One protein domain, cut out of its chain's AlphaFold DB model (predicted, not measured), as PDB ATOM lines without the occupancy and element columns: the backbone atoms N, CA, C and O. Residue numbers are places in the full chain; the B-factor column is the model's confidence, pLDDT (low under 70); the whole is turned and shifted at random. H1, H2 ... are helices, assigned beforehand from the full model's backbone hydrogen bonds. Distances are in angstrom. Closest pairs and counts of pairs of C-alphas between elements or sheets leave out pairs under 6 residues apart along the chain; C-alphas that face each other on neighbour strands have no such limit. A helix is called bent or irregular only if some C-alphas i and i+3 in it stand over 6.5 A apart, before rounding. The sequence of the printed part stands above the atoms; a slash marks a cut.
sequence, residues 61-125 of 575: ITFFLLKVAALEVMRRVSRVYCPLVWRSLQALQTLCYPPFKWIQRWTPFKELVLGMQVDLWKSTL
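What this domain is: This is residues 61 to 125 of the 575 residues of an uncharacterized protein of Kingdonia uniflora (UniProt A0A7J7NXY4). The model is an open, flat frame like a horseshoe: the long helix H1 makes one arm, H2 meets it at a corner as the base, and after the long loop of residues 96 to 106 the chain folds back into H3, which with the short H4 makes the other arm. The middle between H1 and H3 is empty, and the contacts are few. The printed part has 65 residues with four named helices, in the order H1, H2, H3, H4, and no named strand, and the class is all helix. The whole is loose, with a radius of gyration of the C-alphas of 15.0 A and spans of 42 by 35 by 18 A.

How they stand to each other: Begin with H1, residues 61 to 81, whose residues 61 to 74 stand free. Look at its residues 78 to 79, which alone touch H2, residues 83 to 95, there with residues 85 to 86 alone. The two helices only just touch, with 3 pairs of C-alphas within 8 A, and only at the corner by their link; the closest C-alphas are those of Arg 79 and Trp 86, 6.4 A apart. Their lines are about perpendicular, only just, at 73 degrees. Farther along, H3, residues 107 to 118, is near H2, with 6 pairs of C-alphas within 10 A and no pair within 8 A. H3 and H4, residues 122 to 125, meet only through their link. H1 is apart from H3 and from H4, and H2 is apart from H4. In the backbone of H1 and H2 every O i to N i+4 pair is within hydrogen-bond range, in H3 6 of 8 are, and H4 is too short for such a pair; its one O i to N i+3 pair is not within range.

Where its parts are: Find C-alpha 61 at (-22.149, 57.552, 276.775); from there H1 runs 30.0 A to C-alpha 81. H2 begins at C-alpha 83, at (-28.565, 32.488, 294.872), and runs 18.2 A to C-alpha 95. H3 runs 16.8 A from C-alpha 107 to C-alpha 118; it is neither bent nor irregular, but only just: C-alphas 108 and 111 are 6.0 A apart. H4, four residues, ends at C-alpha 125, at (-43.080, 60.521, 279.886).

The domain as a whole: The two C-alphas farthest apart are those of Thr 62 and Trp 102, 43.0 A. The printed part has no cut. The links H1 to H2 and H3 to H4 are tight, and the link H2 to H3, with 11 residues, is long. The mean pLDDT of the printed part is 75.7; look for values under 70 at residue 96, residues 98 to 101, residue 104 and residues 115 to 125.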
ATOM      1  N   ILE A  61     -22.499  58.911 277.211       88.25
ATOM      2  CA  ILE A  61     -22.149  57.552 276.775       88.25
ATOM      3  C   ILE A  61     -21.250  56.872 277.807       88.25
ATOM      4  O   ILE A  61     -21.514  55.728 278.184       88.25
ATOM      5  N   THR A  62     -20.222  57.561 278.304       87.69
ATOM      6  CA  THR A  62     -19.312  56.995 279.311       87.69
ATOM      7  C   THR A  62     -20.043  56.717 280.622       87.69
ATOM      8  O   THR A  62     -19.896  55.633 281.186       87.69
ATOM      9  N   PHE A  63     -20.924  57.619 281.062       88.50
ATOM     10  CA  PHE A  63     -21.761  57.412 282.245       88.50
ATOM     11  C   PHE A  63     -22.753  56.251 282.081       88.50
ATOM     12  O   PHE A  63     -22.989  55.492 283.025       88.50
ATOM     13  N   PHE A  64     -23.320  56.066 280.885       90.75
ATOM     14  CA  PHE A  64     -24.179  54.919 280.590       90.75
ATOM     15  C   PHE A  64     -23.401  53.599 280.630       90.75
ATOM     16  O   PHE A  64     -23.837  52.655 281.289       90.75
ATOM     17  N   LEU A  65     -22.231  53.538 279.990       92.75
ATOM     18  CA  LEU A  65     -21.375  52.347 280.004       92.75
ATOM     19  C   LEU A  65     -20.911  52.002 281.422       92.75
ATOM     20  O   LEU A  65     -20.939  50.832 281.800       92.75
ATOM     21  N   LEU A  66     -20.580  53.007 282.236       94.38
ATOM     22  CA  LEU A  66     -20.225  52.821 283.641       94.38
ATOM     23  C   LEU A  66     -21.387  52.231 284.454       94.38
ATOM     24  O   LEU A  66     -21.184  51.305 285.237       94.38
ATOM     25  N   LYS A  67     -22.620  52.706 284.232       93.12
ATOM     26  CA  LYS A  67     -23.821  52.133 284.864       93.12
ATOM     27  C   LYS A  67     -24.060  50.684 284.452       93.12
ATOM     28  O   LYS A  67     -24.387  49.861 285.303       93.12
ATOM     29  N   VAL A  68     -23.895  50.361 283.169       90.31
ATOM     30  CA  VAL A  68     -24.054  48.988 282.666       90.31
ATOM     31  C   VAL A  68     -22.976  48.073 283.246       90.31
ATOM     32  O   VAL A  68     -23.298  46.977 283.698       90.31
ATOM     33  N   ALA A  69     -21.725  48.536 283.311       94.06
ATOM     34  CA  ALA A  69     -20.630  47.796 283.928       94.06
ATOM     35  C   ALA A  69     -20.893  47.539 285.421       94.06
ATOM     36  O   ALA A  69     -20.772  46.404 285.876       94.06
ATOM     37  N   ALA A  70     -21.338  48.554 286.167       92.75
ATOM     38  CA  ALA A  70     -21.696  48.408 287.576       92.75
ATOM     39  C   ALA A  70     -22.856  47.415 287.784       92.75
ATOM     40  O   ALA A  70     -22.782  46.558 288.665       92.75
ATOM     41  N   LEU A  71     -23.899  47.473 286.947       84.81
ATOM     42  CA  LEU A  71     -25.023  46.531 286.997       84.81
ATOM     43  C   LEU A  71     -24.603  45.100 286.645       84.81
ATOM     44  O   LEU A  71     -25.079  44.154 287.268       84.81
ATOM     45  N   GLU A  72     -23.699  44.925 285.684       90.69
ATOM     46  CA  GLU A  72     -23.168  43.614 285.305       90.69
ATOM     47  C   GLU A  72     -22.290  43.019 286.416       90.69
ATOM     48  O   GLU A  72     -22.410  41.832 286.727       90.69
ATOM     49  N   VAL A  73     -21.467  43.840 287.078       89.50
ATOM     50  CA  VAL A  73     -20.697  43.425 288.260       89.50
ATOM     51  C   VAL A  73     -21.641  43.057 289.403       89.50
ATOM     52  O   VAL A  73     -21.518  41.966 289.954       89.50
ATOM     53  N   MET A  74     -22.644  43.886 289.706       87.44
ATOM     54  CA  MET A  74     -23.661  43.568 290.714       87.44
ATOM     55  C   MET A  74     -24.420  42.280 290.391       87.44
ATOM     56  O   MET A  74     -24.678  41.489 291.294       87.44
ATOM     57  N   ARG A  75     -24.759  42.035 289.121       84.06
ATOM     58  CA  ARG A  75     -25.417  40.799 288.681       84.06
ATOM     59  C   ARG A  75     -24.524  39.582 288.911       84.06
ATOM     60  O   ARG A  75     -25.013  38.541 289.342       84.06
ATOM     61  N   ARG A  76     -23.223  39.690 288.625       86.88
ATOM     62  CA  ARG A  76     -22.255  38.602 288.843       86.88
ATOM     63  C   ARG A  76     -22.032  38.338 290.328       86.88
ATOM     64  O   ARG A  76     -22.100  37.188 290.745       86.88
ATOM     65  N   VAL A  77     -21.854  39.390 291.122       84.12
ATOM     66  CA  VAL A  77     -21.681  39.305 292.577       84.12
ATOM     67  C   VAL A  77     -22.952  38.753 293.234       84.12
ATOM     68  O   VAL A  77     -22.877  37.789 293.988       84.12
ATOM     69  N   SER A  78     -24.146  39.251 292.894       81.00
ATOM     70  CA  SER A  78     -25.391  38.745 293.495       81.00
ATOM     71  C   SER A  78     -25.670  37.283 293.137       81.00
ATOM     72  O   SER A  78     -26.186  36.544 293.972       81.00
ATOM     73  N   ARG A  79     -25.262  36.829 291.943       75.88
ATOM     74  CA  ARG A  79     -25.368  35.419 291.543       75.88
ATOM     75  C   ARG A  79     -24.495  34.501 292.406       75.88
ATOM     76  O   ARG A  79     -24.902  33.372 292.656       75.88
ATOM     77  N   VAL A  80     -23.335  34.980 292.857       85.38
ATOM     78  CA  VAL A  80     -22.391  34.213 293.690       85.38
ATOM     79  C   VAL A  80     -22.800  34.238 295.164       85.38
ATOM     80  O   VAL A  80     -22.830  33.193 295.807       85.38
ATOM     81  N   TYR A  81     -23.165  35.407 295.696       86.31
ATOM     82  CA  TYR A  81     -23.417  35.574 297.134       86.31
ATOM     83  C   TYR A  81     -24.887  35.390 297.544       86.31
ATOM     84  O   TYR A  81     -25.166  35.124 298.710       86.31
ATOM     85  N   CYS A  82     -25.848  35.537 296.625       81.69
ATOM     86  CA  CYS A  82     -27.285  35.519 296.930       81.69
ATOM     87  C   CYS A  82     -28.098  34.686 295.913       81.69
ATOM     88  O   CYS A  82     -29.008  35.210 295.259       81.69
ATOM     89  N   PRO A  83     -27.849  33.364 295.806       81.75
ATOM     90  CA  PRO A  83     -28.565  32.488 294.872       81.75
ATOM     91  C   PRO A  83     -30.083  32.459 295.119       81.75
ATOM     92  O   PRO A  83     -30.860  32.277 294.182       81.75
ATOM     93  N   LEU A  84     -30.522  32.691 296.362       78.00
ATOM     94  CA  LEU A  84     -31.939  32.776 296.724       78.00
ATOM     95  C   LEU A  84     -32.634  33.981 296.078       78.00
ATOM     96  O   LEU A  84     -33.717  33.820 295.527       78.00
ATOM     97  N   VAL A  85     -31.997  35.157 296.060       81.12
ATOM     98  CA  VAL A  85     -32.563  36.370 295.443       81.12
ATOM     99  C   VAL A  85     -32.713  36.183 293.934       81.12
ATOM    100  O   VAL A  85     -33.738  36.551 293.366       81.12
ATOM    101  N   TRP A  86     -31.733  35.551 293.282       81.94
ATOM    102  CA  TRP A  86     -31.800  35.271 291.847       81.94
ATOM    103  C   TRP A  86     -32.889  34.246 291.502       81.94
ATOM    104  O   TRP A  86     -33.649  34.452 290.554       81.94
ATOM    105  N   ARG A  87     -33.032  33.191 292.316       83.50
ATOM    106  CA  ARG A  87     -34.132  32.220 292.194       83.50
ATOM    107  C   ARG A  87     -35.494  32.879 292.398       83.50
ATOM    108  O   ARG A  87     -36.410  32.602 291.631       83.50
ATOM    109  N   SER A  88     -35.624  33.791 293.360       82.56
ATOM    110  CA  SER A  88     -36.848  34.574 293.559       82.56
ATOM    111  C   SER A  88     -37.143  35.501 292.377       82.56
ATOM    112  O   SER A  88     -38.293  35.591 291.962       82.56
ATOM    113  N   LEU A  89     -36.129  36.142 291.786       80.31
ATOM    114  CA  LEU A  89     -36.297  37.020 290.622       80.31
ATOM    115  C   LEU A  89     -36.720  36.238 289.365       80.31
ATOM    116  O   LEU A  89     -37.592  36.681 288.619       80.31
ATOM    117  N   GLN A  90     -36.146  35.053 289.148       81.69
ATOM    118  CA  GLN A  90     -36.545  34.147 288.066       81.69
ATOM    119  C   GLN A  90     -37.952  33.576 288.291       81.69
ATOM    120  O   GLN A  90     -38.758  33.553 287.362       81.69
ATOM    121  N   ALA A  91     -38.284  33.187 289.526       84.25
ATOM    122  CA  ALA A  91     -39.629  32.744 289.893       84.25
ATOM    123  C   ALA A  91     -40.674  33.864 289.738       84.25
ATOM    124  O   ALA A  91     -41.827  33.624 289.392       84.25
ATOM    125  N   LEU A  92     -40.273  35.117 289.945       77.88
ATOM    126  CA  LEU A  92     -41.133  36.274 289.735       77.88
ATOM    127  C   LEU A  92     -41.385  36.538 288.240       77.88
ATOM    128  O   LEU A  92     -42.498  36.906 287.855       77.88
ATOM    129  N   GLN A  93     -40.390  36.288 287.382       78.69
ATOM    130  CA  GLN A  93     -40.568  36.320 285.927       78.69
ATOM    131  C   GLN A  93     -41.521  35.215 285.450       78.69
ATOM    132  O   GLN A  93     -42.373  35.489 284.606       78.69
ATOM    133  N   THR A  94     -41.453  34.002 286.016       77.00
ATOM    134  CA  THR A  94     -42.397  32.914 285.690       77.00
ATOM    135  C   THR A  94     -43.820  33.194 286.191       77.00
ATOM    136  O   THR A  94     -44.792  32.856 285.512       77.00
ATOM    137  N   LEU A  95     -43.965  33.921 287.303       72.94
ATOM    138  CA  LEU A  95     -45.254  34.374 287.845       72.94
ATOM    139  C   LEU A  95     -46.001  35.359 286.923       72.94
ATOM    140  O   LEU A  95     -47.220  35.505 287.019       72.94
ATOM    141  N   CYS A  96     -45.283  36.041 286.027       68.88
ATOM    142  CA  CYS A  96     -45.855  37.007 285.085       68.88
ATOM    143  C   CYS A  96     -46.446  36.359 283.815       68.88
ATOM    144  O   CYS A  96     -47.030  37.064 282.987       68.88
ATOM    145  N   TYR A  97     -46.336  35.033 283.651       72.81
ATOM    146  CA  TYR A  97     -46.873  34.316 282.490       72.81
ATOM    147  C   TYR A  97     -48.384  34.021 282.607       72.81
ATOM    148  O   TYR A  97     -48.935  33.926 283.709       72.81
ATOM    149  N   PRO A  98     -49.091  33.837 281.469       64.19
ATOM    150  CA  PRO A  98     -50.553  33.757 281.404       64.19
ATOM    151  C   PRO A  98     -51.265  32.795 282.377       64.19
ATOM    152  O   PRO A  98     -52.320  33.198 282.874       64.19
ATOM    153  N   PRO A  99     -50.763  31.577 282.686       67.38
ATOM    154  CA  PRO A  99     -51.470  30.670 283.595       67.38
ATOM    155  C   PRO A  99     -51.460  31.128 285.066       67.38
ATOM    156  O   PRO A  99     -52.287  30.667 285.850       67.38
ATOM    157  N   PHE A 100     -50.600  32.082 285.448       66.81
ATOM    158  CA  PHE A 100     -50.436  32.546 286.835       66.81
ATOM    159  C   PHE A 100     -51.045  33.930 287.111       66.81
ATOM    160  O   PHE A 100     -50.866  34.494 288.190       66.81
ATOM    161  N   LYS A 101     -51.863  34.464 286.189       66.69
ATOM    162  CA  LYS A 101     -52.568  35.754 286.361       66.69
ATOM    163  C   LYS A 101     -53.480  35.826 287.592       66.69
ATOM    164  O   LYS A 101     -53.836  36.916 288.027       66.69
ATOM    165  N   TRP A 102     -53.869  34.688 288.166       79.81
ATOM    166  CA  TRP A 102     -54.646  34.659 289.405       79.81
ATOM    167  C   TRP A 102     -53.828  35.130 290.618       79.81
ATOM    168  O   TRP A 102     -54.396  35.747 291.516       79.81
ATOM    169  N   ILE A 103     -52.502  34.946 290.610       76.56
ATOM    170  CA  ILE A 103     -51.601  35.405 291.678       76.56
ATOM    171  C   ILE A 103     -51.417  36.929 291.625       76.56
ATOM    172  O   ILE A 103     -51.287  37.570 292.661       76.56
ATOM    173  N   GLN A 104     -51.558  37.555 290.450       64.50
ATOM    174  CA  GLN A 104     -51.611  39.023 290.325       64.50
ATOM    175  C   GLN A 104     -52.856  39.654 290.982       64.50
ATOM    176  O   GLN A 104     -52.909  40.874 291.139       64.50
ATOM    177  N   ARG A 105     -53.866  38.858 291.376       77.56
ATOM    178  CA  ARG A 105     -54.996  39.357 292.183       77.56
ATOM    179  C   ARG A 105     -54.631  39.548 293.655       77.56
ATOM    180  O   ARG A 105     -55.366  40.240 294.351       77.56
ATOM    181  N   TRP A 106     -53.524  38.971 294.125       79.94
ATOM    182  CA  TRP A 106     -53.052  39.160 295.492       79.94
ATOM    183  C   TRP A 106     -52.363  40.521 295.603       79.94
ATOM    184  O   TRP A 106     -51.395  40.808 294.896       79.94
ATOM    185  N   THR A 107     -52.865  41.358 296.509       76.06
ATOM    186  CA  THR A 107     -52.434  42.744 296.737       76.06
ATOM    187  C   THR A 107     -50.910  42.941 296.810       76.06
ATOM    188  O   THR A 107     -50.432  43.836 296.113       76.06
ATOM    189  N   PRO A 108     -50.117  42.108 297.526       74.06
ATOM    190  CA  PRO A 108     -48.665  42.314 297.611       74.06
ATOM    191  C   PRO A 108     -47.916  42.051 296.292       74.06
ATOM    192  O   PRO A 108     -46.889  42.668 296.032       74.06
ATOM    193  N   PHE A 109     -48.426  41.175 295.421       78.06
ATOM    194  CA  PHE A 109     -47.786  40.875 294.131       78.06
ATOM    195  C   PHE A 109     -48.185  41.866 293.037       78.06
ATOM    196  O   PHE A 109     -47.429  42.093 292.092       78.06
ATOM    197  N   LYS A 110     -49.358  42.493 293.170       77.88
ATOM    198  CA  LYS A 110     -49.870  43.472 292.209       77.88
ATOM    199  C   LYS A 110     -48.990  44.722 292.133       77.88
ATOM    200  O   LYS A 110     -48.681  45.166 291.030       77.88
ATOM    201  N   GLU A 111     -48.568  45.271 293.273       76.69
ATOM    202  CA  GLU A 111     -47.672  46.440 293.305       76.69
ATOM    203  C   GLU A 111     -46.285  46.124 292.753       76.69
ATOM    204  O   GLU A 111     -45.709  46.935 292.033       76.69
ATOM    205  N   LEU A 112     -45.779  44.922 293.022       76.06
ATOM    206  CA  LEU A 112     -44.451  44.504 292.592       76.06
ATOM    207  C   LEU A 112     -44.385  44.307 291.064       76.06
ATOM    208  O   LEU A 112     -43.447  44.762 290.408       76.06
ATOM    209  N   VAL A 113     -45.435  43.721 290.479       75.88
ATOM    210  CA  VAL A 113     -45.592  43.585 289.020       75.88
ATOM    211  C   VAL A 113     -45.826  44.942 288.345       75.88
ATOM    212  O   VAL A 113     -45.259  45.195 287.284       75.88
ATOM    213  N   LEU A 114     -46.615  45.835 288.955       70.62
ATOM    214  CA  LEU A 114     -46.800  47.202 288.452       70.62
ATOM    215  C   LEU A 114     -45.492  48.001 288.505       70.62
ATOM    216  O   LEU A 114     -45.174  48.687 287.539       70.62
ATOM    217  N   GLY A 115     -44.695  47.862 289.569       69.12
ATOM    218  CA  GLY A 115     -43.377  48.490 289.694       69.12
ATOM    219  C   GLY A 115     -42.433  48.102 288.554       69.12
ATOM    220  O   GLY A 115     -41.869  48.978 287.903       69.12
ATOM    221  N   MET A 116     -42.365  46.809 288.217       62.72
ATOM    222  CA  MET A 116     -41.568  46.314 287.083       62.72
ATOM    223  C   MET A 116     -42.060  46.821 285.716       62.72
ATOM    224  O   MET A 116     -41.282  46.897 284.767       62.72
ATOM    225  N   GLN A 117     -43.344  47.170 285.593       58.00
ATOM    226  CA  GLN A 117     -43.938  47.683 284.354       58.00
ATOM    227  C   GLN A 117     -43.792  49.211 284.212       58.00
ATOM    228  O   GLN A 117     -43.753  49.733 283.095       58.00
ATOM    229  N   VAL A 118     -43.688  49.931 285.333       52.50
ATOM    230  CA  VAL A 118     -43.648  51.402 285.396       52.50
ATOM    231  C   VAL A 118     -42.266  51.973 285.052       52.50
ATOM    232  O   VAL A 118     -42.195  53.069 284.486       52.50
ATOM    233  N   ASP A 119     -41.179  51.226 285.258       50.41
ATOM    234  CA  ASP A 119     -39.836  51.648 284.817       50.41
ATOM    235  C   ASP A 119     -39.687  51.680 283.284       50.41
ATOM    236  O   ASP A 119     -38.848  52.405 282.750       50.41
ATOM    237  N   LEU A 120     -40.581  51.004 282.556       43.97
ATOM    238  CA  LEU A 120     -40.646  51.055 281.094       43.97
ATOM    239  C   LEU A 120     -41.415  52.287 280.562       43.97
ATOM    240  O   LEU A 120     -41.291  52.625 279.388       43.97
ATOM    241  N   TRP A 121     -42.198  52.976 281.406       39.78
ATOM    242  CA  TRP A 121     -43.066  54.105 281.010       39.78
ATOM    243  C   TRP A 121     -42.614  55.473 281.538       39.78
ATOM    244  O   TRP A 121     -42.969  56.509 280.972       39.78
ATOM    245  N   LYS A 122     -41.787  55.523 282.589       43.03
ATOM    246  CA  LYS A 122     -41.229  56.796 283.083       43.03
ATOM    247  C   LYS A 122     -40.198  57.411 282.124       43.03
ATOM    248  O   LYS A 122     -40.106  58.634 282.052       43.03
ATOM    249  N   SER A 123     -39.497  56.599 281.326       41.97
ATOM    250  CA  SER A 123     -38.556  57.087 280.303       41.97
ATOM    251  C   SER A 123     -39.261  57.784 279.125       41.97
ATOM    252  O   SER A 123     -38.772  58.789 278.617       41.97
ATOM    253  N   THR A 124     -40.461  57.339 278.743       49.00
ATOM    254  CA  THR A 124     -41.254  57.948 277.659       49.00
ATOM    255  C   THR A 124     -42.014  59.204 278.093       49.00
ATOM    256  O   THR A 124     -42.195  60.112 277.282       49.00
ATOM    257  N   LEU A 125     -42.404  59.321 279.366       47.28
ATOM    258  CA  LEU A 125     -43.080  60.521 279.886       47.28
ATOM    259  C   LEU A 125     -42.124  61.681 280.210       47.28
ATOM    260  O   LEU A 125     -42.503  62.838 280.029       47.28
TER     261      LEU A 125